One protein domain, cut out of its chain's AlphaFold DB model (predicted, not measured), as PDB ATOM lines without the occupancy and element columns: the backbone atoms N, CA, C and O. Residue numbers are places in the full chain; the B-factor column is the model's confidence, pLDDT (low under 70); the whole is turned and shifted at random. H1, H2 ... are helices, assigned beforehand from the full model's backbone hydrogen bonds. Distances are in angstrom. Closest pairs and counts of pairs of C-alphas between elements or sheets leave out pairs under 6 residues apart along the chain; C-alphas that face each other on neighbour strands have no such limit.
ATOM      1  N   ARG A  20     195.535 102.177 139.320       47.06
ATOM      2  CA  ARG A  20     196.143 101.121 140.151       47.06
ATOM      3  C   ARG A  20     197.464 100.553 139.617       47.06
ATOM      4  O   ARG A  20     198.091  99.782 140.331       47.06
ATOM      5  N   THR A  21     197.900 100.898 138.400       47.78
ATOM      6  CA  THR A  21     199.036 100.210 137.738       47.78
ATOM      7  C   THR A  21     200.261 101.079 137.434       47.78
ATOM      8  O   THR A  21     201.213 100.585 136.843       47.78
ATOM      9  N   GLY A  22     200.304 102.353 137.842       51.97
ATOM     10  CA  GLY A  22     201.521 103.183 137.734       51.97
ATOM     11  C   GLY A  22     201.929 103.624 136.315       51.97
ATOM     12  O   GLY A  22     202.891 104.368 136.168       51.97
ATOM     13  N   TYR A  23     201.182 103.244 135.272       51.34
ATOM     14  CA  TYR A  23     201.420 103.638 133.871       51.34
ATOM     15  C   TYR A  23     200.661 104.909 133.431       51.34
ATOM     16  O   TYR A  23     200.647 105.264 132.251       51.34
ATOM     17  N   THR A  24     199.992 105.604 134.352       52.66
ATOM     18  CA  THR A  24     198.874 106.499 134.016       52.66
ATOM     19  C   THR A  24     199.247 107.865 133.473       52.66
ATOM     20  O   THR A  24     198.545 108.349 132.593       52.66
ATOM     21  N   ASN A  25     200.340 108.489 133.914       52.28
ATOM     22  CA  ASN A  25     200.560 109.898 133.568       52.28
ATOM     23  C   ASN A  25     200.848 110.120 132.075       52.28
ATOM     24  O   ASN A  25     200.255 110.992 131.456       52.28
ATOM     25  N   ARG A  26     201.696 109.297 131.449       47.94
ATOM     26  CA  ARG A  26     202.074 109.486 130.037       47.94
ATOM     27  C   ARG A  26     200.979 109.060 129.053       47.94
ATOM     28  O   ARG A  26     200.852 109.651 127.990       47.94
ATOM     29  N   ILE A  27     200.185 108.047 129.405       54.81
ATOM     30  CA  ILE A  27     199.069 107.590 128.565       54.81
ATOM     31  C   ILE A  27     197.904 108.584 128.654       54.81
ATOM     32  O   ILE A  27     197.368 108.957 127.616       54.81
ATOM     33  N   LEU A  28     197.554 109.069 129.852       51.88
ATOM     34  CA  LEU A  28     196.491 110.067 130.026       51.88
ATOM     35  C   LEU A  28     196.834 111.411 129.367       51.88
ATOM     36  O   LEU A  28     195.987 111.950 128.661       51.88
ATOM     37  N   LEU A  29     198.079 111.891 129.496       54.50
ATOM     38  CA  LEU A  29     198.543 113.096 128.793       54.50
ATOM     39  C   LEU A  29     198.458 112.936 127.265       54.50
ATOM     40  O   LEU A  29     197.927 113.810 126.589       54.50
ATOM     41  N   ASN A  30     198.868 111.784 126.719       59.09
ATOM     42  CA  ASN A  30     198.729 111.504 125.286       59.09
ATOM     43  C   ASN A  30     197.260 111.477 124.824       59.09
ATOM     44  O   ASN A  30     196.962 111.893 123.707       59.09
ATOM     45  N   PHE A  31     196.334 110.977 125.649       61.88
ATOM     46  CA  PHE A  31     194.906 110.973 125.313       61.88
ATOM     47  C   PHE A  31     194.304 112.380 125.326       61.88
ATOM     48  O   PHE A  31     193.562 112.715 124.400       61.88
ATOM     49  N   GLU A  32     194.629 113.207 126.323       54.09
ATOM     50  CA  GLU A  32     194.187 114.605 126.358       54.09
ATOM     51  C   GLU A  32     194.763 115.409 125.187       54.09
ATOM     52  O   GLU A  32     194.013 116.110 124.512       54.09
ATOM     53  N   GLU A  33     196.050 115.252 124.866       60.00
ATOM     54  CA  GLU A  33     196.672 115.918 123.715       60.00
ATOM     55  C   GLU A  33     196.014 115.518 122.388       60.00
ATOM     56  O   GLU A  33     195.646 116.380 121.586       60.00
ATOM     57  N   VAL A  34     195.798 114.217 122.159       64.50
ATOM     58  CA  VAL A  34     195.124 113.720 120.948       64.50
ATOM     59  C   VAL A  34     193.690 114.241 120.863       64.50
ATOM     60  O   VAL A  34     193.246 114.637 119.782       64.50
ATOM     61  N   PHE A  35     192.971 114.287 121.987       64.56
ATOM     62  CA  PHE A  35     191.616 114.830 122.049       64.56
ATOM     63  C   PHE A  35     191.585 116.334 121.739       64.56
ATOM     64  O   PHE A  35     190.800 116.771 120.895       64.56
ATOM     65  N   VAL A  36     192.477 117.124 122.344       68.44
ATOM     66  CA  VAL A  36     192.603 118.568 122.093       68.44
ATOM     67  C   VAL A  36     192.954 118.835 120.630       68.44
ATOM     68  O   VAL A  36     192.310 119.665 119.986       68.44
ATOM     69  N   MET A  37     193.912 118.102 120.059       61.25
ATOM     70  CA  MET A  37     194.277 118.232 118.646       61.25
ATOM     71  C   MET A  37     193.122 117.859 117.709       61.25
ATOM     72  O   MET A  37     192.903 118.540 116.705       61.25
ATOM     73  N   ALA A  38     192.372 116.794 118.011       65.56
ATOM     74  CA  ALA A  38     191.202 116.397 117.229       65.56
ATOM     75  C   ALA A  38     190.095 117.461 117.288       65.56
ATOM     76  O   ALA A  38     189.523 117.801 116.249       65.56
ATOM     77  N   ASN A  39     189.851 118.042 118.465       77.50
ATOM     78  CA  ASN A  39     188.891 119.128 118.644       77.50
ATOM     79  C   ASN A  39     189.314 120.390 117.870       77.50
ATOM     80  O   ASN A  39     188.528 120.953 117.113       77.50
ATOM     81  N   GLN A  40     190.593 120.773 117.946       78.19
ATOM     82  CA  GLN A  40     191.140 121.896 117.174       78.19
ATOM     83  C   GLN A  40     191.035 121.674 115.661       78.19
ATOM     84  O   GLN A  40     190.709 122.599 114.921       78.19
ATOM     85  N   ARG A  41     191.302 120.456 115.173       82.25
ATOM     86  CA  ARG A  41     191.125 120.118 113.749       82.25
ATOM     87  C   ARG A  41     189.665 120.233 113.322       82.25
ATOM     88  O   ARG A  41     189.405 120.753 112.242       82.25
ATOM     89  N   ASN A  42     188.734 119.786 114.165       86.00
ATOM     90  CA  ASN A  42     187.302 119.899 113.908       86.00
ATOM     91  C   ASN A  42     186.874 121.375 113.798       86.00
ATOM     92  O   ASN A  42     186.316 121.774 112.779       86.00
ATOM     93  N   GLN A  43     187.258 122.205 114.770       88.12
ATOM     94  CA  GLN A  43     186.974 123.645 114.766       88.12
ATOM     95  C   GLN A  43     187.573 124.363 113.547       88.12
ATOM     96  O   GLN A  43     186.906 125.175 112.910       88.12
ATOM     97  N   ARG A  44     188.818 124.037 113.171       89.38
ATOM     98  CA  ARG A  44     189.455 124.590 111.961       89.38
ATOM     99  C   ARG A  44     188.704 124.202 110.686       89.38
ATOM    100  O   ARG A  44     188.585 125.025 109.780       89.38
ATOM    101  N   MET A  45     188.196 122.971 110.617       93.25
ATOM    102  CA  MET A  45     187.409 122.504 109.477       93.25
ATOM    103  C   MET A  45     186.077 123.252 109.378       93.25
ATOM    104  O   MET A  45     185.753 123.770 108.312       93.25
ATOM    105  N   GLN A  46     185.355 123.399 110.493       94.38
ATOM    106  CA  GLN A  46     184.130 124.203 110.547       94.38
ATOM    107  C   GLN A  46     184.380 125.646 110.098       94.38
ATOM    108  O   GLN A  46     183.669 126.141 109.229       94.38
ATOM    109  N   ALA A  47     185.433 126.294 110.610       94.12
ATOM    110  CA  ALA A  47     185.785 127.661 110.228       94.12
ATOM    111  C   ALA A  47     186.102 127.800 108.727       94.12
ATOM    112  O   ALA A  47     185.721 128.788 108.103       94.12
ATOM    113  N   THR A  48     186.763 126.800 108.133       96.12
ATOM    114  CA  THR A  48     187.072 126.779 106.692       96.12
ATOM    115  C   THR A  48     185.796 126.686 105.854       96.12
ATOM    116  O   THR A  48     185.624 127.454 104.908       96.12
ATOM    117  N   ILE A  49     184.876 125.792 106.233       98.25
ATOM    118  CA  ILE A  49     183.584 125.628 105.553       98.25
ATOM    119  C   ILE A  49     182.741 126.907 105.684       98.25
ATOM    120  O   ILE A  49     182.195 127.380 104.690       98.25
ATOM    121  N   LEU A  50     182.680 127.505 106.879       98.12
ATOM    122  CA  LEU A  50     181.943 128.748 107.133       98.12
ATOM    123  C   LEU A  50     182.484 129.922 106.311       98.12
ATOM    124  O   LEU A  50     181.701 130.673 105.733       98.12
ATOM    125  N   LEU A  51     183.809 130.063 106.210       97.19
ATOM    126  CA  LEU A  51     184.433 131.113 105.404       97.19
ATOM    127  C   LEU A  51     184.128 130.943 103.909       97.19
ATOM    128  O   LEU A  51     183.765 131.909 103.240       97.19
ATOM    129  N   ALA A  52     184.255 129.721 103.383       98.00
ATOM    130  CA  ALA A  52     183.911 129.428 101.994       98.00
ATOM    131  C   ALA A  52     182.434 129.731 101.709       98.00
ATOM    132  O   ALA A  52     182.098 130.317 100.679       98.00
ATOM    133  N   TYR A  53     181.555 129.390 102.648       98.50
ATOM    134  CA  TYR A  53     180.129 129.641 102.521       98.50
ATOM    135  C   TYR A  53     179.762 131.130 102.565       98.50
ATOM    136  O   TYR A  53     178.984 131.586 101.731       98.50
ATOM    137  N   GLU A  54     180.367 131.913 103.463       98.06
ATOM    138  CA  GLU A  54     180.212 133.375 103.493       98.06
ATOM    139  C   GLU A  54     180.636 134.024 102.164       98.06
ATOM    140  O   GLU A  54     179.984 134.956 101.686       98.06
ATOM    141  N   ASN A  55     181.698 133.508 101.533       97.81
ATOM    142  CA  ASN A  55     182.110 133.964 100.205       97.81
ATOM    143  C   ASN A  55     181.020 133.684  99.165       97.81
ATOM    144  O   ASN A  55     180.601 134.603  98.472       97.81
ATOM    145  N   LEU A  56     180.488 132.460  99.119       98.44
ATOM    146  CA  LEU A  56     179.418 132.104  98.179       98.44
ATOM    147  C   LEU A  56     178.152 132.950  98.380       98.44
ATOM    148  O   LEU A  56     177.527 133.349  97.400       98.44
ATOM    149  N   LEU A  57     177.788 133.253  99.629       98.44
ATOM    150  CA  LEU A  57     176.664 134.142  99.948       98.44
ATOM    151  C   LEU A  57     176.900 135.587  99.493       98.44
ATOM    152  O   LEU A  57     175.942 136.325  99.277       98.44
ATOM    153  N   SER A  58     178.148 136.017  99.339       96.94
ATOM    154  CA  SER A  58     178.441 137.343  98.784       96.94
ATOM    155  C   SER A  58     178.193 137.400  97.272       96.94
ATOM    156  O   SER A  58     177.893 138.469  96.755       96.94
ATOM    157  N   ASP A  59     178.259 136.255  96.585       95.81
ATOM    158  CA  ASP A  59     178.261 136.193  95.119       95.81
ATOM    159  C   ASP A  59     176.932 135.709  94.518       95.81
ATOM    160  O   ASP A  59     176.581 136.078  93.396       95.81
ATOM    161  N   LYS A  60     176.178 134.855  95.224       96.44
ATOM    162  CA  LYS A  60     174.928 134.272  94.707       96.44
ATOM    163  C   LYS A  60     173.828 134.159  95.764       96.44
ATOM    164  O   LYS A  60     174.133 133.972  96.939       96.44
ATOM    165  N   PRO A  61     172.540 134.219  95.366       97.81
ATOM    166  CA  PRO A  61     171.419 134.032  96.286       97.81
ATOM    167  C   PRO A  61     171.497 132.693  97.023       97.81
ATOM    168  O   PRO A  61     171.799 131.667  96.408       97.81
ATOM    169  N   PHE A  62     171.173 132.700  98.313       98.38
ATOM    170  CA  PHE A  62     171.191 131.552  99.217       98.38
ATOM    171  C   PHE A  62     170.537 130.312  98.605       98.38
ATOM    172  O   PHE A  62     171.159 129.251  98.548       98.38
ATOM    173  N   ARG A  63     169.331 130.442  98.040       97.12
ATOM    174  CA  ARG A  63     168.589 129.314  97.442       97.12
ATOM    175  C   ARG A  63     169.280 128.648  96.244       97.12
ATOM    176  O   ARG A  63     168.832 127.606  95.773       97.12
ATOM    177  N   LYS A  64     170.297 129.297  95.669       98.00
ATOM    178  CA  LYS A  64     171.088 128.795  94.533       98.00
ATOM    179  C   LYS A  64     172.419 128.189  94.965       98.00
ATOM    180  O   LYS A  64     173.129 127.652  94.118       98.00
ATOM    181  N   ILE A  65     172.774 128.292  96.240       98.31
ATOM    182  CA  ILE A  65     173.932 127.603  96.793       98.31
ATOM    183  C   ILE A  65     173.541 126.144  97.036       98.31
ATOM    184  O   ILE A  65     172.400 125.840  97.373       98.31
ATOM    185  N   THR A  66     174.477 125.234  96.797       98.12
ATOM    186  CA  THR A  66     174.313 123.808  97.065       98.12
ATOM    187  C   THR A  66     175.445 123.303  97.951       98.12
ATOM    188  O   THR A  66     176.533 123.875  97.989       98.12
ATOM    189  N   VAL A  67     175.239 122.158  98.610       98.06
ATOM    190  CA  VAL A  67     176.309 121.479  99.367       98.06
ATOM    191  C   VAL A  67     177.514 121.142  98.478       98.06
ATOM    192  O   VAL A  67     178.642 121.116  98.967       98.06
ATOM    193  N   GLN A  68     177.295 120.902  97.182       98.06
ATOM    194  CA  GLN A  68     178.380 120.694  96.224       98.06
ATOM    195  C   GLN A  68     179.221 121.966  96.074       98.06
ATOM    196  O   GLN A  68     180.423 121.906  96.303       98.06
ATOM    197  N   ASP A  69     178.586 123.114  95.819       98.44
ATOM    198  CA  ASP A  69     179.287 124.402  95.721       98.44
ATOM    199  C   ASP A  69     180.108 124.712  96.977       98.44
ATOM    200  O   ASP A  69     181.245 125.165  96.888       98.44
ATOM    201  N   ILE A  70     179.526 124.459  98.154       98.38
ATOM    202  CA  ILE A  70     180.177 124.682  99.451       98.38
ATOM    203  C   ILE A  70     181.394 123.769  99.601       98.38
ATOM    204  O   ILE A  70     182.456 124.216 100.026       98.38
ATOM    205  N   SER A  71     181.239 122.493  99.244       97.94
ATOM    206  CA  SER A  71     182.312 121.499  99.327       97.94
ATOM    207  C   SER A  71     183.471 121.857  98.395       97.94
ATOM    208  O   SER A  71     184.626 121.825  98.819       97.94
ATOM    209  N   ASP A  72     183.160 122.274  97.167       98.19
ATOM    210  CA  ASP A  72     184.154 122.687  96.175       98.19
ATOM    211  C   ASP A  72     184.879 123.965  96.612       98.19
ATOM    212  O   ASP A  72     186.110 124.008  96.606       98.19
ATOM    213  N   ALA A  73     184.144 124.981  97.076       97.88
ATOM    214  CA  ALA A  73     184.722 126.240  97.543       97.88
ATOM    215  C   ALA A  73     185.597 126.070  98.798       97.88
ATOM    216  O   ALA A  73     186.602 126.761  98.951       97.88
ATOM    217  N   ALA A  74     185.234 125.148  99.694       97.00
ATOM    218  CA  ALA A  74     186.008 124.837 100.896       97.00
ATOM    219  C   ALA A  74     187.155 123.839 100.648       97.00
ATOM    220  O   ALA A  74     187.927 123.577 101.570       97.00
ATOM    221  N   LEU A  75     187.275 123.281  99.433       96.75
ATOM    222  CA  LEU A  75     188.223 122.218  99.080       96.75
ATOM    223  C   LEU A  75     188.091 120.978  99.984       96.75
ATOM    224  O   LEU A  75     189.080 120.393 100.433       96.75
ATOM    225  N   VAL A  76     186.851 120.562 100.252       95.31
ATOM    226  CA  VAL A  76     186.532 119.386 101.071       95.31
ATOM    227  C   VAL A  76     185.619 118.423 100.324       95.31
ATOM    228  O   VAL A  76     184.834 118.803  99.465       95.31
ATOM    229  N   HIS A  77     185.657 117.144 100.690       96.69
ATOM    230  CA  HIS A  77     184.644 116.204 100.218       96.69
ATOM    231  C   HIS A  77     183.282 116.488 100.868       96.69
ATOM    232  O   HIS A  77     183.210 116.814 102.053       96.69
ATOM    233  N   ARG A  78     182.188 116.214 100.146       96.94
ATOM    234  CA  ARG A  78     180.818 116.268 100.699       96.94
ATOM    235  C   ARG A  78     180.647 115.421 101.960       96.94
ATOM    236  O   ARG A  78     179.948 115.811 102.885       96.94
ATOM    237  N   SER A  79     181.311 114.268 102.031       96.50
ATOM    238  CA  SER A  79     181.296 113.428 103.235       96.50
ATOM    239  C   SER A  79     181.962 114.100 104.438       96.50
ATOM    240  O   SER A  79     181.622 113.774 105.568       96.50
ATOM    241  N   THR A  80     182.896 115.029 104.217       95.00
ATOM    242  CA  THR A  80     183.466 115.876 105.269       95.00
ATOM    243  C   THR A  80     182.474 116.954 105.676       95.00
ATOM    244  O   THR A  80     182.262 117.118 106.869       95.00
ATOM    245  N   PHE A  81     181.806 117.617 104.725       97.31
ATOM    246  CA  PHE A  81     180.735 118.572 105.029       97.31
ATOM    247  C   PHE A  81     179.684 117.966 105.974       97.31
ATOM    248  O   PHE A  81     179.456 118.490 107.063       97.31
ATOM    249  N   TYR A  82     179.155 116.790 105.619       96.94
ATOM    250  CA  TYR A  82     178.118 116.110 106.401       96.94
ATOM    251  C   TYR A  82     178.582 115.570 107.765       96.94
ATOM    252  O   TYR A  82     177.762 115.103 108.550       96.94
ATOM    253  N   LYS A  83     179.884 115.617 108.082       95.00
ATOM    254  CA  LYS A  83     180.366 115.357 109.452       95.00
ATOM    255  C   LYS A  83     180.192 116.561 110.374       95.00
ATOM    256  O   LYS A  83     180.245 116.380 111.586       95.00
ATOM    257  N   HIS A  84     180.060 117.759 109.811       94.25
ATOM    258  CA  HIS A  84     180.000 119.010 110.562       94.25
ATOM    259  C   HIS A  84     178.624 119.666 110.500       94.25
ATOM    260  O   HIS A  84     178.236 120.270 111.493       94.25
ATOM    261  N   PHE A  85     177.913 119.532 109.378       97.38
ATOM    262  CA  PHE A  85     176.626 120.185 109.150       97.38
ATOM    263  C   PHE A  85     175.641 119.232 108.479       97.38
ATOM    264  O   PHE A  85     176.020 118.466 107.590       97.38
ATOM    265  N   GLN A  86     174.377 119.276 108.886       96.88
ATOM    266  CA  GLN A  86     173.328 118.426 108.312       96.88
ATOM    267  C   GLN A  86     172.985 118.857 106.886       96.88
ATOM    268  O   GLN A  86     172.871 118.030 105.979       96.88
ATOM    269  N   ASP A  87     172.863 120.164 106.685       96.94
ATOM    270  CA  ASP A  87     172.551 120.786 105.411       96.94
ATOM    271  C   ASP A  87     173.009 122.256 105.396       96.94
ATOM    272  O   ASP A  87     173.767 122.721 106.250       96.94
ATOM    273  N   GLN A  88     172.585 122.986 104.368       97.06
ATOM    274  CA  GLN A  88     172.924 124.393 104.194       97.06
ATOM    275  C   GLN A  88     172.228 125.324 105.207       97.06
ATOM    276  O   GLN A  88     172.752 126.405 105.478       97.06
ATOM    277  N   TYR A  89     171.077 124.938 105.762       98.00
ATOM    278  CA  TYR A  89     170.372 125.733 106.769       98.00
ATOM    279  C   TYR A  89     171.096 125.655 108.113       98.00
ATOM    280  O   TYR A  89     171.349 126.695 108.715       98.00
ATOM    281  N   ASP A  90     171.518 124.455 108.514       97.88
ATOM    282  CA  ASP A  90     172.349 124.229 109.707       97.88
ATOM    283  C   ASP A  90     173.672 125.017 109.629       97.88
ATOM    284  O   ASP A  90     174.065 125.729 110.554       97.88
ATOM    285  N   LEU A  91     174.325 125.001 108.460       98.38
ATOM    286  CA  LEU A  91     175.518 125.816 108.220       98.38
ATOM    287  C   LEU A  91     175.242 127.324 108.310       98.38
ATOM    288  O   LEU A  91     176.069 128.075 108.830       98.38
ATOM    289  N   LEU A  92     174.111 127.784 107.768       98.56
ATOM    290  CA  LEU A  92     173.743 129.195 107.806       98.56
ATOM    291  C   LEU A  92     173.455 129.665 109.233       98.56
ATOM    292  O   LEU A  92     173.885 130.753 109.608       98.56
ATOM    293  N   GLU A  93     172.803 128.835 110.038       97.88
ATOM    294  CA  GLU A  93     172.580 129.113 111.452       97.88
ATOM    295  C   GLU A  93     173.904 129.225 112.221       97.88
ATOM    296  O   GLU A  93     174.133 130.207 112.931       97.88
ATOM    297  N   ALA A  94     174.827 128.284 111.999       97.69
ATOM    298  CA  ALA A  94     176.168 128.345 112.575       97.69
ATOM    299  C   ALA A  94     176.931 129.611 112.143       97.69
ATOM    300  O   ALA A  94     177.655 130.209 112.947       97.69
ATOM    301  N   LEU A  95     176.754 130.060 110.895       98.38
ATOM    302  CA  LEU A  95     177.327 131.314 110.412       98.38
ATOM    303  C   LEU A  95     176.733 132.521 111.143       98.38
ATOM    304  O   LEU A  95     177.496 133.370 111.601       98.38
ATOM    305  N   PHE A  96     175.409 132.603 111.289       98.06
ATOM    306  CA  PHE A  96     174.769 133.690 112.034       98.06
ATOM    307  C   PHE A  96     175.251 133.746 113.478       98.06
ATOM    308  O   PHE A  96     175.628 134.819 113.953       98.06
ATOM    309  N   GLU A  97     175.341 132.596 114.141       96.75
ATOM    310  CA  GLU A  97     175.836 132.527 115.510       96.75
ATOM    311  C   GLU A  97     177.299 132.975 115.613       96.75
ATOM    312  O   GLU A  97     177.636 133.801 116.468       96.75
ATOM    313  N   GLN A  98     178.161 132.542 114.686       96.81
ATOM    314  CA  GLN A  98     179.546 133.010 114.620       96.81
ATOM    315  C   GLN A  98     179.617 134.539 114.456       96.81
ATOM    316  O   GLN A  98     180.420 135.198 115.121       96.81
ATOM    317  N   LYS A  99     178.791 135.126 113.582       97.19
ATOM    318  CA  LYS A  99     178.776 136.576 113.325       97.19
ATOM    319  C   LYS A  99     178.248 137.366 114.516       97.19
ATOM    320  O   LYS A  99     178.854 138.373 114.877       97.19
ATOM    321  N   ARG A 100     177.197 136.882 115.180       96.38
ATOM    322  CA  ARG A 100     176.675 137.475 116.417       96.38
ATOM    323  C   ARG A 100     177.746 137.512 117.508       96.38
ATOM    324  O   ARG A 100     177.964 138.561 118.116       96.38
ATOM    325  N   GLN A 101     178.435 136.390 117.731       94.25
ATOM    326  CA  GLN A 101     179.507 136.289 118.727       94.25
ATOM    327  C   GLN A 101     180.686 137.214 118.399       94.25
ATOM    328  O   GLN A 101     181.191 137.897 119.289       94.25
ATOM    329  N   GLN A 102     181.097 137.289 117.128       93.94
ATOM    330  CA  GLN A 102     182.157 138.197 116.670       93.94
ATOM    331  C   GLN A 102     181.809 139.668 116.925       93.94
ATOM    332  O   GLN A 102     182.659 140.426 117.393       93.94
ATOM    333  N   SER A 103     180.556 140.054 116.677       95.38
ATOM    334  CA  SER A 103     180.049 141.404 116.949       95.38
ATOM    335  C   SER A 103     179.725 141.663 118.419       95.38
ATOM    336  O   SER A 103     179.402 142.792 118.777       95.38
ATOM    337  N   LYS A 104     179.815 140.642 119.283       95.31
ATOM    338  CA  LYS A 104     179.462 140.704 120.712       95.31
ATOM    339  C   LYS A 104     178.028 141.188 120.965       95.31
ATOM    340  O   LYS A 104     177.754 141.775 122.010       95.31
ATOM    341  N   LEU A 105     177.119 140.928 120.026       93.81
ATOM    342  CA  LEU A 105     175.713 141.297 120.160       93.81
ATOM    343  C   LEU A 105     175.029 140.401 121.188       93.81
ATOM    344  O   LEU A 105     175.092 139.167 121.098       93.81
ATOM    345  N   THR A 106     174.357 141.015 122.157       93.69
ATOM    346  CA  THR A 106     173.546 140.270 123.118       93.69
ATOM    347  C   THR A 106     172.202 139.896 122.501       93.69
ATOM    348  O   THR A 106     171.698 140.553 121.589       93.69
ATOM    349  N   ILE A 107     171.600 138.824 123.016       92.25
ATOM    350  CA  ILE A 107     170.255 138.408 122.604       92.25
ATOM    351  C   ILE A 107     169.236 139.516 122.914       92.25
ATOM    352  O   ILE A 107     168.338 139.776 122.123       92.25
ATOM    353  N   ASP A 108     169.412 140.210 124.039       92.00
ATOM    354  CA  ASP A 108     168.553 141.316 124.455       92.00
ATOM    355  C   ASP A 108     168.574 142.489 123.460       92.00
ATOM    356  O   ASP A 108     167.521 142.980 123.055       92.00
ATOM    357  N   GLN A 109     169.761 142.867 122.970       93.69
ATOM    358  CA  GLN A 109     169.899 143.900 121.941       93.69
ATOM    359  C   GLN A 109     169.162 143.524 120.651       93.69
ATOM    360  O   GLN A 109     168.466 144.363 120.086       93.69
ATOM    361  N   ILE A 110     169.268 142.265 120.213       95.12
ATOM    362  CA  ILE A 110     168.602 141.774 118.994       95.12
ATOM    363  C   ILE A 110     167.079 141.896 119.104       95.12
ATOM    364  O   ILE A 110     166.419 142.245 118.132       95.12
ATOM    365  N   PHE A 111     166.509 141.615 120.276       94.31
ATOM    366  CA  PHE A 111     165.056 141.649 120.466       94.31
ATOM    367  C   PHE A 111     164.500 143.010 120.895       94.31
ATOM    368  O   PHE A 111     163.281 143.182 120.869       94.31
ATOM    369  N   THR A 112     165.363 143.965 121.244       93.31
ATOM    370  CA  THR A 112     164.970 145.338 121.604       93.31
ATOM    371  C   THR A 112     165.148 146.302 120.432       93.31
ATOM    372  O   THR A 112     164.277 147.135 120.191       93.31
ATOM    373  N   HIS A 113     166.234 146.148 119.669       96.06
ATOM    374  CA  HIS A 113     166.583 146.983 118.515       96.06
ATOM    375  C   HIS A 113     166.937 146.114 117.291       96.06
ATOM    376  O   HIS A 113     168.082 146.119 116.816       96.06
ATOM    377  N   PRO A 114     166.003 145.274 116.804       95.75
ATOM    378  CA  PRO A 114     166.272 144.313 115.737       95.75
ATOM    379  C   PRO A 114     166.775 144.938 114.437       95.75
ATOM    380  O   PRO A 114     167.524 144.279 113.722       95.75
ATOM    381  N   PHE A 115     166.398 146.175 114.111       95.44
ATOM    382  CA  PHE A 115     166.798 146.797 112.850       95.44
ATOM    383  C   PHE A 115     168.146 147.508 112.973       95.44
ATOM    384  O   PHE A 115     168.999 147.346 112.102       95.44
ATOM    385  N   GLU A 116     168.409 148.228 114.065       95.62
ATOM    386  CA  GLU A 116     169.732 148.816 114.311       95.62
ATOM    387  C   GLU A 116     170.810 147.745 114.504       95.62
ATOM    388  O   GLU A 116     171.943 147.899 114.033       95.62
ATOM    389  N   THR A 117     170.467 146.617 115.135       95.56
ATOM    390  CA  THR A 117     171.421 145.513 115.308       95.56
ATOM    391  C   THR A 117     171.874 144.905 113.982       95.56
ATOM    392  O   THR A 117     173.018 144.460 113.909       95.56
ATOM    393  N   LEU A 118     171.087 144.981 112.898       92.62
ATOM    394  CA  LEU A 118     171.537 144.563 111.559       92.62
ATOM    395  C   LEU A 118     172.784 145.332 111.099       92.62
ATOM    396  O   LEU A 118     173.679 144.744 110.492       92.62
ATOM    397  N   ASN A 119     172.895 146.619 111.445       90.81
ATOM    398  CA  ASN A 119     174.036 147.466 111.073       90.81
ATOM    399  C   ASN A 119     175.305 147.190 111.892       90.81
ATOM    400  O   ASN A 119     176.371 147.729 111.593       90.81
ATOM    401  N   SER A 120     175.220 146.336 112.910       92.69
ATOM    402  CA  SER A 120     176.362 145.853 113.694       92.69
ATOM    403  C   SER A 120     176.517 144.329 113.628       92.69
ATOM    404  O   SER A 120     177.454 143.776 114.208       92.69
ATOM    405  N   PHE A 121     175.647 143.640 112.885       94.56
ATOM    406  CA  PHE A 121     175.646 142.189 112.773       94.56
ATOM    407  C   PHE A 121     176.767 141.708 111.845       94.56
ATOM    408  O   PHE A 121     176.782 141.984 110.647       94.56
ATOM    409  N   GLY A 122     177.722 140.964 112.400       94.12
ATOM    410  CA  GLY A 122     178.960 140.618 111.713       94.12
ATOM    411  C   GLY A 122     179.856 141.832 111.430       94.12
ATOM    412  O   GLY A 122     179.720 142.907 112.011       94.12
ATOM    413  N   ASN A 123     180.815 141.641 110.525       93.75
ATOM    414  CA  ASN A 123     181.693 142.707 110.040       93.75
ATOM    415  C   ASN A 123     181.074 143.424 108.822       93.75
ATOM    416  O   ASN A 123     180.085 142.961 108.259       93.75
ATOM    417  N   ALA A 124     181.689 144.522 108.366       94.44
ATOM    418  CA  ALA A 124     181.192 145.310 107.228       94.44
ATOM    419  C   ALA A 124     180.957 144.479 105.953       94.44
ATOM    420  O   ALA A 124     179.988 144.696 105.232       94.44
ATOM    421  N   ARG A 125     181.816 143.483 105.698       93.94
ATOM    422  CA  ARG A 125     181.651 142.566 104.568       93.94
ATOM    423  C   ARG A 125     180.376 141.734 104.704       93.94
ATOM    424  O   ARG A 125     179.602 141.651 103.761       93.94
ATOM    425  N   PHE A 126     180.151 141.147 105.875       95.75
ATOM    426  CA  PHE A 126     178.963 140.343 106.132       95.75
ATOM    427  C   PHE A 126     177.680 141.179 106.097       95.75
ATOM    428  O   PHE A 126     176.642 140.693 105.663       95.75
ATOM    429  N   GLN A 127     177.739 142.451 106.488       95.38
ATOM    430  CA  GLN A 127     176.601 143.362 106.350       95.38
ATOM    431  C   GLN A 127     176.217 143.572 104.883       95.38
ATOM    432  O   GLN A 127     175.033 143.621 104.562       95.38
ATOM    433  N   GLU A 128     177.195 143.639 103.978       95.56
ATOM    434  CA  GLU A 128     176.910 143.668 102.542       95.56
ATOM    435  C   GLU A 128     176.297 142.350 102.060       95.56
ATOM    436  O   GLU A 128     175.317 142.354 101.316       95.56
ATOM    437  N   THR A 129     176.784 141.216 102.571       96.50
ATOM    438  CA  THR A 129     176.150 139.913 102.338       96.50
ATOM    439  C   THR A 129     174.687 139.903 102.795       96.50
ATOM    440  O   THR A 129     173.828 139.437 102.050       96.50
ATOM    441  N   LEU A 130     174.366 140.452 103.973       96.00
ATOM    442  CA  LEU A 130     172.984 140.557 104.456       96.00
ATOM    443  C   LEU A 130     172.111 141.380 103.502       96.00
ATOM    444  O   LEU A 130     170.996 140.962 103.195       96.00
ATOM    445  N   ARG A 131     172.618 142.513 102.996       95.25
ATOM    446  CA  ARG A 131     171.902 143.354 102.021       95.25
ATOM    447  C   ARG A 131     171.647 142.613 100.715       95.25
ATOM    448  O   ARG A 131     170.517 142.601 100.232       95.25
ATOM    449  N   HIS A 132     172.671 141.947 100.185       96.06
ATOM    450  CA  HIS A 132     172.577 141.163  98.956       96.06
ATOM    451  C   HIS A 132     171.569 140.009  99.077       96.06
ATOM    452  O   HIS A 132     170.792 139.748  98.157       96.06
ATOM    453  N   GLN A 133     171.537 139.343 100.234       97.06
ATOM    454  CA  GLN A 133     170.653 138.206 100.494       97.06
ATOM    455  C   GLN A 133     169.247 138.600 100.942       97.06
ATOM    456  O   GLN A 133     168.357 137.754 100.937       97.06
ATOM    457  N   PHE A 134     169.009 139.861 101.310       93.50
ATOM    458  CA  PHE A 134     167.753 140.267 101.934       93.50
ATOM    459  C   PHE A 134     166.522 139.946 101.087       93.50
ATOM    460  O   PHE A 134     165.479 139.625 101.645       93.50
ATOM    461  N   ASN A 135     166.624 139.979  99.757       92.31
ATOM    462  CA  ASN A 135     165.507 139.663  98.865       92.31
ATOM    463  C   ASN A 135     165.267 138.152  98.671       92.31
ATOM    464  O   ASN A 135     164.201 137.779  98.178       92.31
ATOM    465  N   ASP A 136     166.177 137.282  99.117       96.38
ATOM    466  CA  ASP A 136     165.978 135.830  99.153       96.38
ATOM    467  C   ASP A 136     165.087 135.458 100.355       96.38
ATOM    468  O   ASP A 136     165.429 135.660 101.520       96.38
ATOM    469  N   ASP A 137     163.891 134.960 100.064       95.31
ATOM    470  CA  ASP A 137     162.880 134.578 101.046       95.31
ATOM    471  C   ASP A 137     163.334 133.431 101.947       95.31
ATOM    472  O   ASP A 137     163.166 133.514 103.164       95.31
ATOM    473  N   ALA A 138     163.997 132.425 101.377       96.75
ATOM    474  CA  ALA A 138     164.526 131.305 102.142       96.75
ATOM    475  C   ALA A 138     165.652 131.750 103.093       96.75
ATOM    476  O   ALA A 138     165.746 131.242 104.211       96.75
ATOM    477  N   PHE A 139     166.464 132.740 102.699       97.69
ATOM    478  CA  PHE A 139     167.456 133.345 103.594       97.69
ATOM    479  C   PHE A 139     166.799 134.096 104.760       97.69
ATOM    480  O   PHE A 139     167.186 133.904 105.915       97.69
ATOM    481  N   ARG A 140     165.780 134.923 104.480       95.94
ATOM    482  CA  ARG A 140     165.025 135.631 105.529       95.94
ATOM    483  C   ARG A 140     164.363 134.657 106.505       95.94
ATOM    484  O   ARG A 140     164.384 134.892 107.711       95.94
ATOM    485  N   ASP A 141     163.794 133.566 106.001       96.31
ATOM    486  CA  ASP A 141     163.157 132.542 106.830       96.31
ATOM    487  C   ASP A 141     164.175 131.775 107.679       96.31
ATOM    488  O   ASP A 141     163.933 131.544 108.865       96.31
ATOM    489  N   ALA A 142     165.348 131.456 107.127       97.75
ATOM    490  CA  ALA A 142     166.442 130.868 107.893       97.75
ATOM    491  C   ALA A 142     166.915 131.795 109.027       97.75
ATOM    492  O   ALA A 142     167.127 131.333 110.148       97.75
ATOM    493  N   PHE A 143     167.018 133.105 108.775       96.81
ATOM    494  CA  PHE A 143     167.365 134.078 109.814       96.81
ATOM    495  C   PHE A 143     166.309 134.135 110.929       96.81
ATOM    496  O   PHE A 143     166.653 134.148 112.106       96.81
ATOM    497  N   LEU A 144     165.017 134.095 110.590       96.25
ATOM    498  CA  LEU A 144     163.946 134.045 111.595       96.25
ATOM    499  C   LEU A 144     163.968 132.751 112.412       96.25
ATOM    500  O   LEU A 144     163.752 132.800 113.621       96.25
ATOM    501  N   ASN A 145     164.258 131.612 111.782       96.38
ATOM    502  CA  ASN A 145     164.418 130.343 112.491       96.38
ATOM    503  C   ASN A 145     165.586 130.397 113.485       96.38
ATOM    504  O   ASN A 145     165.425 129.960 114.624       96.38
ATOM    505  N   TYR A 146     166.704 131.021 113.104       96.69
ATOM    506  CA  TYR A 146     167.805 131.300 114.026       96.69
ATOM    507  C   TYR A 146     167.350 132.152 115.226       96.69
ATOM    508  O   TYR A 146     167.617 131.794 116.373       96.69
ATOM    509  N   LEU A 147     166.575 133.224 115.008       96.25
ATOM    510  CA  LEU A 147     166.025 134.022 116.115       96.25
ATOM    511  C   LEU A 147     165.107 133.198 117.032       96.25
ATOM    512  O   LEU A 147     165.154 133.346 118.253       96.25
ATOM    513  N   ILE A 148     164.294 132.299 116.473       95.31
ATOM    514  CA  ILE A 148     163.452 131.380 117.252       95.31
ATOM    515  C   ILE A 148     164.309 130.446 118.112       95.31
ATOM    516  O   ILE A 148     163.953 130.171 119.258       95.31
ATOM    517  N   HIS A 149     165.437 129.960 117.598       93.69
ATOM    518  CA  HIS A 149     166.361 129.139 118.379       93.69
ATOM    519  C   HIS A 149     166.989 129.927 119.533       93.69
ATOM    520  O   HIS A 149     166.946 129.443 120.663       93.69
ATOM    521  N   LEU A 150     167.377 131.190 119.320       92.44
ATOM    522  CA  LEU A 150     167.814 132.075 120.414       92.44
ATOM    523  C   LEU A 150     166.736 132.275 121.495       92.44
ATOM    524  O   LEU A 150     167.054 132.474 122.668       92.44
ATOM    525  N   CYS A 151     165.452 132.222 121.125       90.69
ATOM    526  CA  CYS A 151     164.353 132.294 122.089       90.69
ATOM    527  C   CYS A 151     164.276 131.031 122.955       90.69
ATOM    528  O   CYS A 151     164.039 131.140 124.158       90.69
ATOM    529  N   LYS A 152     164.475 129.841 122.370       85.38
ATOM    530  CA  LYS A 152     164.357 128.549 123.072       85.38
ATOM    531  C   LYS A 152     165.368 128.395 124.208       85.38
ATOM    532  O   LYS A 152     165.031 127.779 125.214       85.38
ATOM    533  N   ASP A 153     166.535 129.017 124.078       80.75
ATOM    534  CA  ASP A 153     167.596 128.993 125.093       80.75
ATOM    535  C   ASP A 153     167.347 129.973 126.260       80.75
ATOM    536  O   ASP A 153     168.132 130.056 127.207       80.75
ATOM    537  N   THR A 154     166.240 130.724 126.221       79.25
ATOM    538  CA  THR A 154     165.825 131.625 127.304       79.25
ATOM    539  C   THR A 154     165.189 130.823 128.436       79.25
ATOM    540  O   THR A 154     164.157 130.188 128.239       79.25
ATOM    541  N   VAL A 155     165.792 130.878 129.628       79.56
ATOM    542  CA  VAL A 155     165.314 130.150 130.819       79.56
ATOM    543  C   VAL A 155     164.039 130.766 131.404       79.56
ATOM    544  O   VAL A 155     163.192 130.044 131.916       79.56
ATOM    545  N   ASP A 156     163.910 132.091 131.339       86.06
ATOM    546  CA  ASP A 156     162.774 132.828 131.890       86.06
ATOM    547  C   ASP A 156     161.579 132.817 130.922       86.06
ATOM    548  O   ASP A 156     161.692 133.264 129.777       86.06
ATOM    549  N   ASP A 157     160.441 132.285 131.376       78.69
ATOM    550  CA  ASP A 157     159.258 132.059 130.537       78.69
ATOM    551  C   ASP A 157     158.622 133.360 130.027       78.69
ATOM    552  O   ASP A 157     158.197 133.417 128.867       78.69
ATOM    553  N   ASP A 158     158.616 134.415 130.844       84.00
ATOM    554  CA  ASP A 158     158.053 135.712 130.470       84.00
ATOM    555  C   ASP A 158     158.923 136.387 129.402       84.00
ATOM    556  O   ASP A 158     158.427 136.812 128.353       84.00
ATOM    557  N   GLN A 159     160.246 136.404 129.594       83.31
ATOM    558  CA  GLN A 159     161.183 136.883 128.576       83.31
ATOM    559  C   GLN A 159     161.107 136.051 127.297       83.31
ATOM    560  O   GLN A 159     161.186 136.600 126.196       83.31
ATOM    561  N   ARG A 160     160.929 134.732 127.413       89.56
ATOM    562  CA  ARG A 160     160.771 133.853 126.255       89.56
ATOM    563  C   ARG A 160     159.533 134.232 125.444       89.56
ATOM    564  O   ARG A 160     159.648 134.383 124.227       89.56
ATOM    565  N   LEU A 161     158.384 134.451 126.089       90.62
ATOM    566  CA  LEU A 161     157.164 134.919 125.421       90.62
ATOM    567  C   LEU A 161     157.390 136.262 124.712       90.62
ATOM    568  O   LEU A 161     157.047 136.399 123.536       90.62
ATOM    569  N   VAL A 162     158.010 137.233 125.390       91.12
ATOM    570  CA  VAL A 162     158.320 138.549 124.808       91.12
ATOM    571  C   VAL A 162     159.189 138.414 123.553       91.12
ATOM    572  O   VAL A 162     158.909 139.063 122.542       91.12
ATOM    573  N   ARG A 163     160.197 137.533 123.572       93.62
ATOM    574  CA  ARG A 163     161.068 137.275 122.414       93.62
ATOM    575  C   ARG A 163     160.322 136.592 121.264       93.62
ATOM    576  O   ARG A 163     160.483 136.998 120.116       93.62
ATOM    577  N   PHE A 164     159.424 135.643 121.538       94.19
ATOM    578  CA  PHE A 164     158.563 135.065 120.495       94.19
ATOM    579  C   PHE A 164     157.654 136.116 119.837       94.19
ATOM    580  O   PHE A 164     157.534 136.152 118.610       94.19
ATOM    581  N   LEU A 165     157.058 137.017 120.626       93.75
ATOM    582  CA  LEU A 165     156.269 138.134 120.094       93.75
ATOM    583  C   LEU A 165     157.137 139.114 119.287       93.75
ATOM    584  O   LEU A 165     156.691 139.651 118.272       93.75
ATOM    585  N   ALA A 166     158.382 139.340 119.708       94.81
ATOM    586  CA  ALA A 166     159.357 140.117 118.952       94.81
ATOM    587  C   ALA A 166     159.663 139.481 117.584       94.81
ATOM    588  O   ALA A 166     159.576 140.183 116.581       94.81
ATOM    589  N   VAL A 167     159.906 138.166 117.501       96.44
ATOM    590  CA  VAL A 167     160.089 137.466 116.210       96.44
ATOM    591  C   VAL A 167     158.895 137.698 115.280       96.44
ATOM    592  O   VAL A 167     159.077 138.027 114.106       96.44
ATOM    593  N   GLY A 168     157.668 137.583 115.802       95.94
ATOM    594  CA  GLY A 168     156.450 137.850 115.033       95.94
ATOM    595  C   GLY A 168     156.397 139.276 114.476       95.94
ATOM    596  O   GLY A 168     156.113 139.468 113.293       95.94
ATOM    597  N   ARG A 169     156.743 140.278 115.295       95.31
ATOM    598  CA  ARG A 169     156.826 141.686 114.869       95.31
ATOM    599  C   ARG A 169     157.920 141.919 113.825       95.31
ATOM    600  O   ARG A 169     157.650 142.581 112.825       95.31
ATOM    601  N   ILE A 170     159.109 141.336 113.999       96.06
ATOM    602  CA  ILE A 170     160.212 141.408 113.023       96.06
ATOM    603  C   ILE A 170     159.749 140.858 111.668       96.06
ATOM    604  O   ILE A 170     159.907 141.525 110.642       96.06
ATOM    605  N   LYS A 171     159.120 139.673 111.651       95.75
ATOM    606  CA  LYS A 171     158.563 139.072 110.428       95.75
ATOM    607  C   LYS A 171     157.480 139.950 109.805       95.75
ATOM    608  O   LYS A 171     157.517 140.171 108.597       95.75
ATOM    609  N   GLY A 172     156.551 140.470 110.608       95.38
ATOM    610  CA  GLY A 172     155.476 141.349 110.147       95.38
ATOM    611  C   GLY A 172     155.999 142.611 109.460       95.38
ATOM    612  O   GLY A 172     155.626 142.882 108.321       95.38
ATOM    613  N   LEU A 173     156.920 143.332 110.102       94.75
ATOM    614  CA  LEU A 173     157.540 144.533 109.531       94.75
ATOM    615  C   LEU A 173     158.359 144.216 108.277       94.75
ATOM    616  O   LEU A 173     158.260 144.922 107.277       94.75
ATOM    617  N   THR A 174     159.098 143.106 108.284       94.31
ATOM    618  CA  THR A 174     159.858 142.655 107.111       94.31
ATOM    619  C   THR A 174     158.937 142.371 105.919       94.31
ATOM    620  O   THR A 174     159.248 142.766 104.796       94.31
ATOM    621  N   LEU A 175     157.787 141.721 106.131       94.25
ATOM    622  CA  LEU A 175     156.793 141.476 105.076       94.25
ATOM    623  C   LEU A 175     156.090 142.756 104.627       94.25
ATOM    624  O   LEU A 175     155.848 142.931 103.436       94.25
ATOM    625  N   TRP A 176     155.788 143.666 105.550       93.69
ATOM    626  CA  TRP A 176     155.188 144.952 105.206       93.69
ATOM    627  C   TRP A 176     156.093 145.773 104.277       93.69
ATOM    628  O   TRP A 176     155.616 146.335 103.295       93.69
ATOM    629  N   ILE A 177     157.405 145.744 104.515       92.12
ATOM    630  CA  ILE A 177     158.406 146.371 103.644       92.12
ATOM    631  C   ILE A 177     158.530 145.626 102.310       92.12
ATOM    632  O   ILE A 177     158.408 146.226 101.248       92.12
ATOM    633  N   THR A 178     158.764 144.311 102.351       90.12
ATOM    634  CA  THR A 178     159.141 143.535 101.152       90.12
ATOM    635  C   THR A 178     157.975 143.178 100.233       90.12
ATOM    636  O   THR A 178     158.178 143.020  99.033       90.12
ATOM    637  N   VAL A 179     156.765 143.031 100.775       89.88
ATOM    638  CA  VAL A 179     155.556 142.625 100.036       89.88
ATOM    639  C   VAL A 179     154.507 143.733 100.040       89.88
ATOM    640  O   VAL A 179     153.823 143.943  99.043       89.88
ATOM    641  N   GLY A 180     154.375 144.453 101.156       84.38
ATOM    642  CA  GLY A 180     153.396 145.530 101.320       84.38
ATOM    643  C   GLY A 180     153.794 146.868 100.688       84.38
ATOM    644  O   GLY A 180     152.998 147.801 100.746       84.38
ATOM    645  N   ASN A 181     154.989 146.967 100.090       83.19
ATOM    646  CA  ASN A 181     155.545 148.188  99.491       83.19
ATOM    647  C   ASN A 181     155.582 149.388 100.456       83.19
ATOM    648  O   ASN A 181     155.368 150.530 100.043       83.19
ATOM    649  N   ALA A 182     155.834 149.142 101.745       88.31
ATOM    650  CA  ALA A 182     156.036 150.225 102.700       88.31
ATOM    651  C   ALA A 182     157.260 151.081 102.297       88.31
ATOM    652  O   ALA A 182     158.255 150.530 101.820       88.31
ATOM    653  N   PRO A 183     157.235 152.409 102.509       92.31
ATOM    654  CA  PRO A 183     158.281 153.326 102.053       92.31
ATOM    655  C   PRO A 183     159.502 153.345 102.993       92.31
ATOM    656  O   PRO A 183     160.054 154.408 103.260       92.31
ATOM    657  N   TYR A 184     159.900 152.186 103.524       93.25
ATOM    658  CA  TYR A 184     161.022 152.052 104.452       93.25
ATOM    659  C   TYR A 184     162.063 151.078 103.913       93.25
ATOM    660  O   TYR A 184     161.734 150.042 103.337       93.25
ATOM    661  N   ASN A 185     163.328 151.376 104.167       92.81
ATOM    662  CA  ASN A 185     164.447 150.498 103.890       92.81
ATOM    663  C   ASN A 185     164.992 149.916 105.200       92.81
ATOM    664  O   ASN A 185     165.417 150.641 106.099       92.81
ATOM    665  N   ILE A 186     165.023 148.583 105.280       92.62
ATOM    666  CA  ILE A 186     165.389 147.838 106.492       92.62
ATOM    667  C   ILE A 186     166.824 148.094 106.985       92.62
ATOM    668  O   ILE A 186     167.123 147.836 108.145       92.62
ATOM    669  N   PHE A 187     167.711 148.593 106.120       92.88
ATOM    670  CA  PHE A 187     169.120 148.830 106.436       92.88
ATOM    671  C   PHE A 187     169.456 150.307 106.664       92.88
ATOM    672  O   PHE A 187     170.501 150.594 107.248       92.88
ATOM    673  N   THR A 188     168.614 151.242 106.210       93.94
ATOM    674  CA  THR A 188     168.860 152.689 106.370       93.94
ATOM    675  C   THR A 188     167.907 153.356 107.353       93.94
ATOM    676  O   THR A 188     168.340 154.229 108.098       93.94
ATOM    677  N   ASP A 189     166.649 152.920 107.427       95.62
ATOM    678  CA  ASP A 189     165.619 153.537 108.278       95.62
ATOM    679  C   ASP A 189     165.500 152.834 109.641       95.62
ATOM    680  O   ASP A 189     164.420 152.747 110.228       95.62
ATOM    681  N   THR A 190     166.612 152.298 110.148       95.19
ATOM    682  CA  THR A 190     166.633 151.351 111.274       95.19
ATOM    683  C   THR A 190     166.042 151.924 112.559       95.19
ATOM    684  O   THR A 190     165.192 151.282 113.164       95.19
ATOM    685  N   ALA A 191     166.413 153.152 112.930       94.56
ATOM    686  CA  ALA A 191     165.907 153.810 114.138       94.56
ATOM    687  C   ALA A 191     164.386 154.033 114.079       94.56
ATOM    688  O   ALA A 191     163.668 153.837 115.062       94.56
ATOM    689  N   THR A 192     163.875 154.406 112.900       93.94
ATOM    690  CA  THR A 192     162.435 154.538 112.668       93.94
ATOM    691  C   THR A 192     161.762 153.183 112.829       93.94
ATOM    692  O   THR A 192     160.806 153.071 113.587       93.94
ATOM    693  N   LEU A 193     162.279 152.140 112.178       95.25
ATOM    694  CA  LEU A 193     161.710 150.794 112.245       95.25
ATOM    695  C   LEU A 193     161.735 150.201 113.660       95.25
ATOM    696  O   LEU A 193     160.756 149.571 114.053       95.25
ATOM    697  N   ASP A 194     162.781 150.452 114.451       96.06
ATOM    698  CA  ASP A 194     162.846 150.034 115.859       96.06
ATOM    699  C   ASP A 194     161.828 150.792 116.735       96.06
ATOM    700  O   ASP A 194     161.246 150.219 117.666       96.06
ATOM    701  N   ASN A 195     161.521 152.052 116.403       94.38
ATOM    702  CA  ASN A 195     160.422 152.791 117.031       94.38
ATOM    703  C   ASN A 195     159.061 152.161 116.695       94.38
ATOM    704  O   ASN A 195     158.291 151.874 117.613       94.38
ATOM    705  N   ILE A 196     158.794 151.860 115.415       94.00
ATOM    706  CA  ILE A 196     157.563 151.167 114.985       94.00
ATOM    707  C   ILE A 196     157.441 149.805 115.680       94.00
ATOM    708  O   ILE A 196     156.375 149.440 116.173       94.00
ATOM    709  N   PHE A 197     158.540 149.057 115.736       94.31
ATOM    710  CA  PHE A 197     158.616 147.757 116.388       94.31
ATOM    711  C   PHE A 197     158.233 147.825 117.870       94.31
ATOM    712  O   PHE A 197     157.480 146.973 118.357       94.31
ATOM    713  N   SER A 198     158.717 148.848 118.574       91.69
ATOM    714  CA  SER A 198     158.445 149.058 119.996       91.69
ATOM    715  C   SER A 198     157.038 149.609 120.247       91.69
ATOM    716  O   SER A 198     156.372 149.168 121.181       91.69
ATOM    717  N   ASN A 199     156.565 150.533 119.404       87.56
ATOM    718  CA  ASN A 199     155.323 151.290 119.587       87.56
ATOM    719  C   ASN A 199     154.485 151.351 118.292       87.56
ATOM    720  O   ASN A 199     154.332 152.425 117.701       87.56
TER     721      ASN A 199
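What this domain is: This is residues 20 to 199 of the 206 residues of the protein "TetR family transcriptional regulator" of Lactiplantibacillus plantarum (UniProt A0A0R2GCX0). One long helix, H1, sticks out as an arm with residues 24 to 41, and its far end is built into a body of shorter helices. In that body H4 crosses between the inner part of H1 and a helical hairpin of H8 and H9, the small H2 and the helix H7 pack on the inner part of H1, with small H3 packed on H2, and H10 packs on H9 at the side away from the arm, with little H6 next to it. The printed part has 180 residues with ten named helices, H1 to H10 in order along the chain, and no named strand; the class is all helix. The whole is loose, with a radius of gyration of the C-alphas of 20.0 A, and elongated, spanning 73 by 40 by 24 A; the arm makes much of that length.

How they stand to each other: H1, residues 24 to 59, stands free in its residues 24 to 41. With residues 49 to 56 alone it touches H2, residues 67 to 73, about perpendicular at 84 degrees; their closest C-alphas are those of Ala 52 and Ala 73, 5.5 A apart. H3, residues 78 to 84, touches H2 about perpendicular at 82 degrees, closest at the C-alphas of Ser 71 and Arg 78, 5.6 A. H4, residues 88 to 102, touches H1 about perpendicular at 78 degrees, through residues 91 to 95 of H4 and 50 to 54 of H1 alone; the closest C-alphas, Leu 50 and Leu 95, are 6.2 A apart. H5, residues 107 to 112, and H6, residues 114 to 118, are close but not clearly touching, with the C-alphas of Ile 110 and Thr 117 closest at 6.0 A. H7, residues 124 to 133, touches residues 54 to 58 of H1 alone at a steep tilt of 57 degrees, the same way, closest at the C-alphas of Ser 58 and Thr 129, 4.9 A. H8, residues 137 to 152, touches H4 with its residues 142 to 146 alone, at a steep tilt of 61 degrees, the same way; the C-alphas of Glu 93 and Tyr 146 come closest, at 5.8 A. H8 and H9, residues 157 to 178, form a hairpin at a shallow tilt of 12 degrees, opposite ways, closest at the C-alphas of Cys 151 and Arg 160, 5.7 A. H5 and H9 only just touch, with 3 pairs of C-alphas within 8 A, the closest being Phe 111 and Ala 166 at 6.1 A. H10, residues 190 to 198, touches residues 169 to 173 of H9 alone at a steep tilt of 52 degrees, opposite ways, with the C-alphas of Arg 169 and Phe 197 closest at 6.5 A. H10 also touches H6, closest at the C-alphas of Phe 115 and Thr 190, 4.8 A. H1 is apart from H8, H9 and H10, among others. Every O i to N i+4 pair is within hydrogen-bond range in H1, H2, H4, H5, H7, H8, H9 and H10; in H3 it is 1 of 3, beside 3 of 4 O i to N i+3 pairs, and in H6 0 of 1, beside 1 of 2.

Where its parts are: H1 begins at C-alpha 24, (198.874, 106.499, 134.016), and measures 53.1 A to C-alpha 59, (178.261, 136.193, 95.119). H4 is 20.8 A long, H7 14.4 A, H8 22.9 A, H9 31.5 A and H10 12.2 A; H2, H3, H5 and H6 are shorter. H10 ends at C-alpha 198, (158.445, 149.058, 119.996).

The domain as a whole: The C-alphas of Thr 21 and Pro 183 are the two farthest apart, 75.9 A. Without residues 20 to 41 the body spans 50 by 37 by 23 A. The printed part has no cut; the link from H9 to H10, with 11 residues, is long, and that from H1 to H2 is short. The mean pLDDT of the printed part is 90.1, and residues 20 to 38 are under 70.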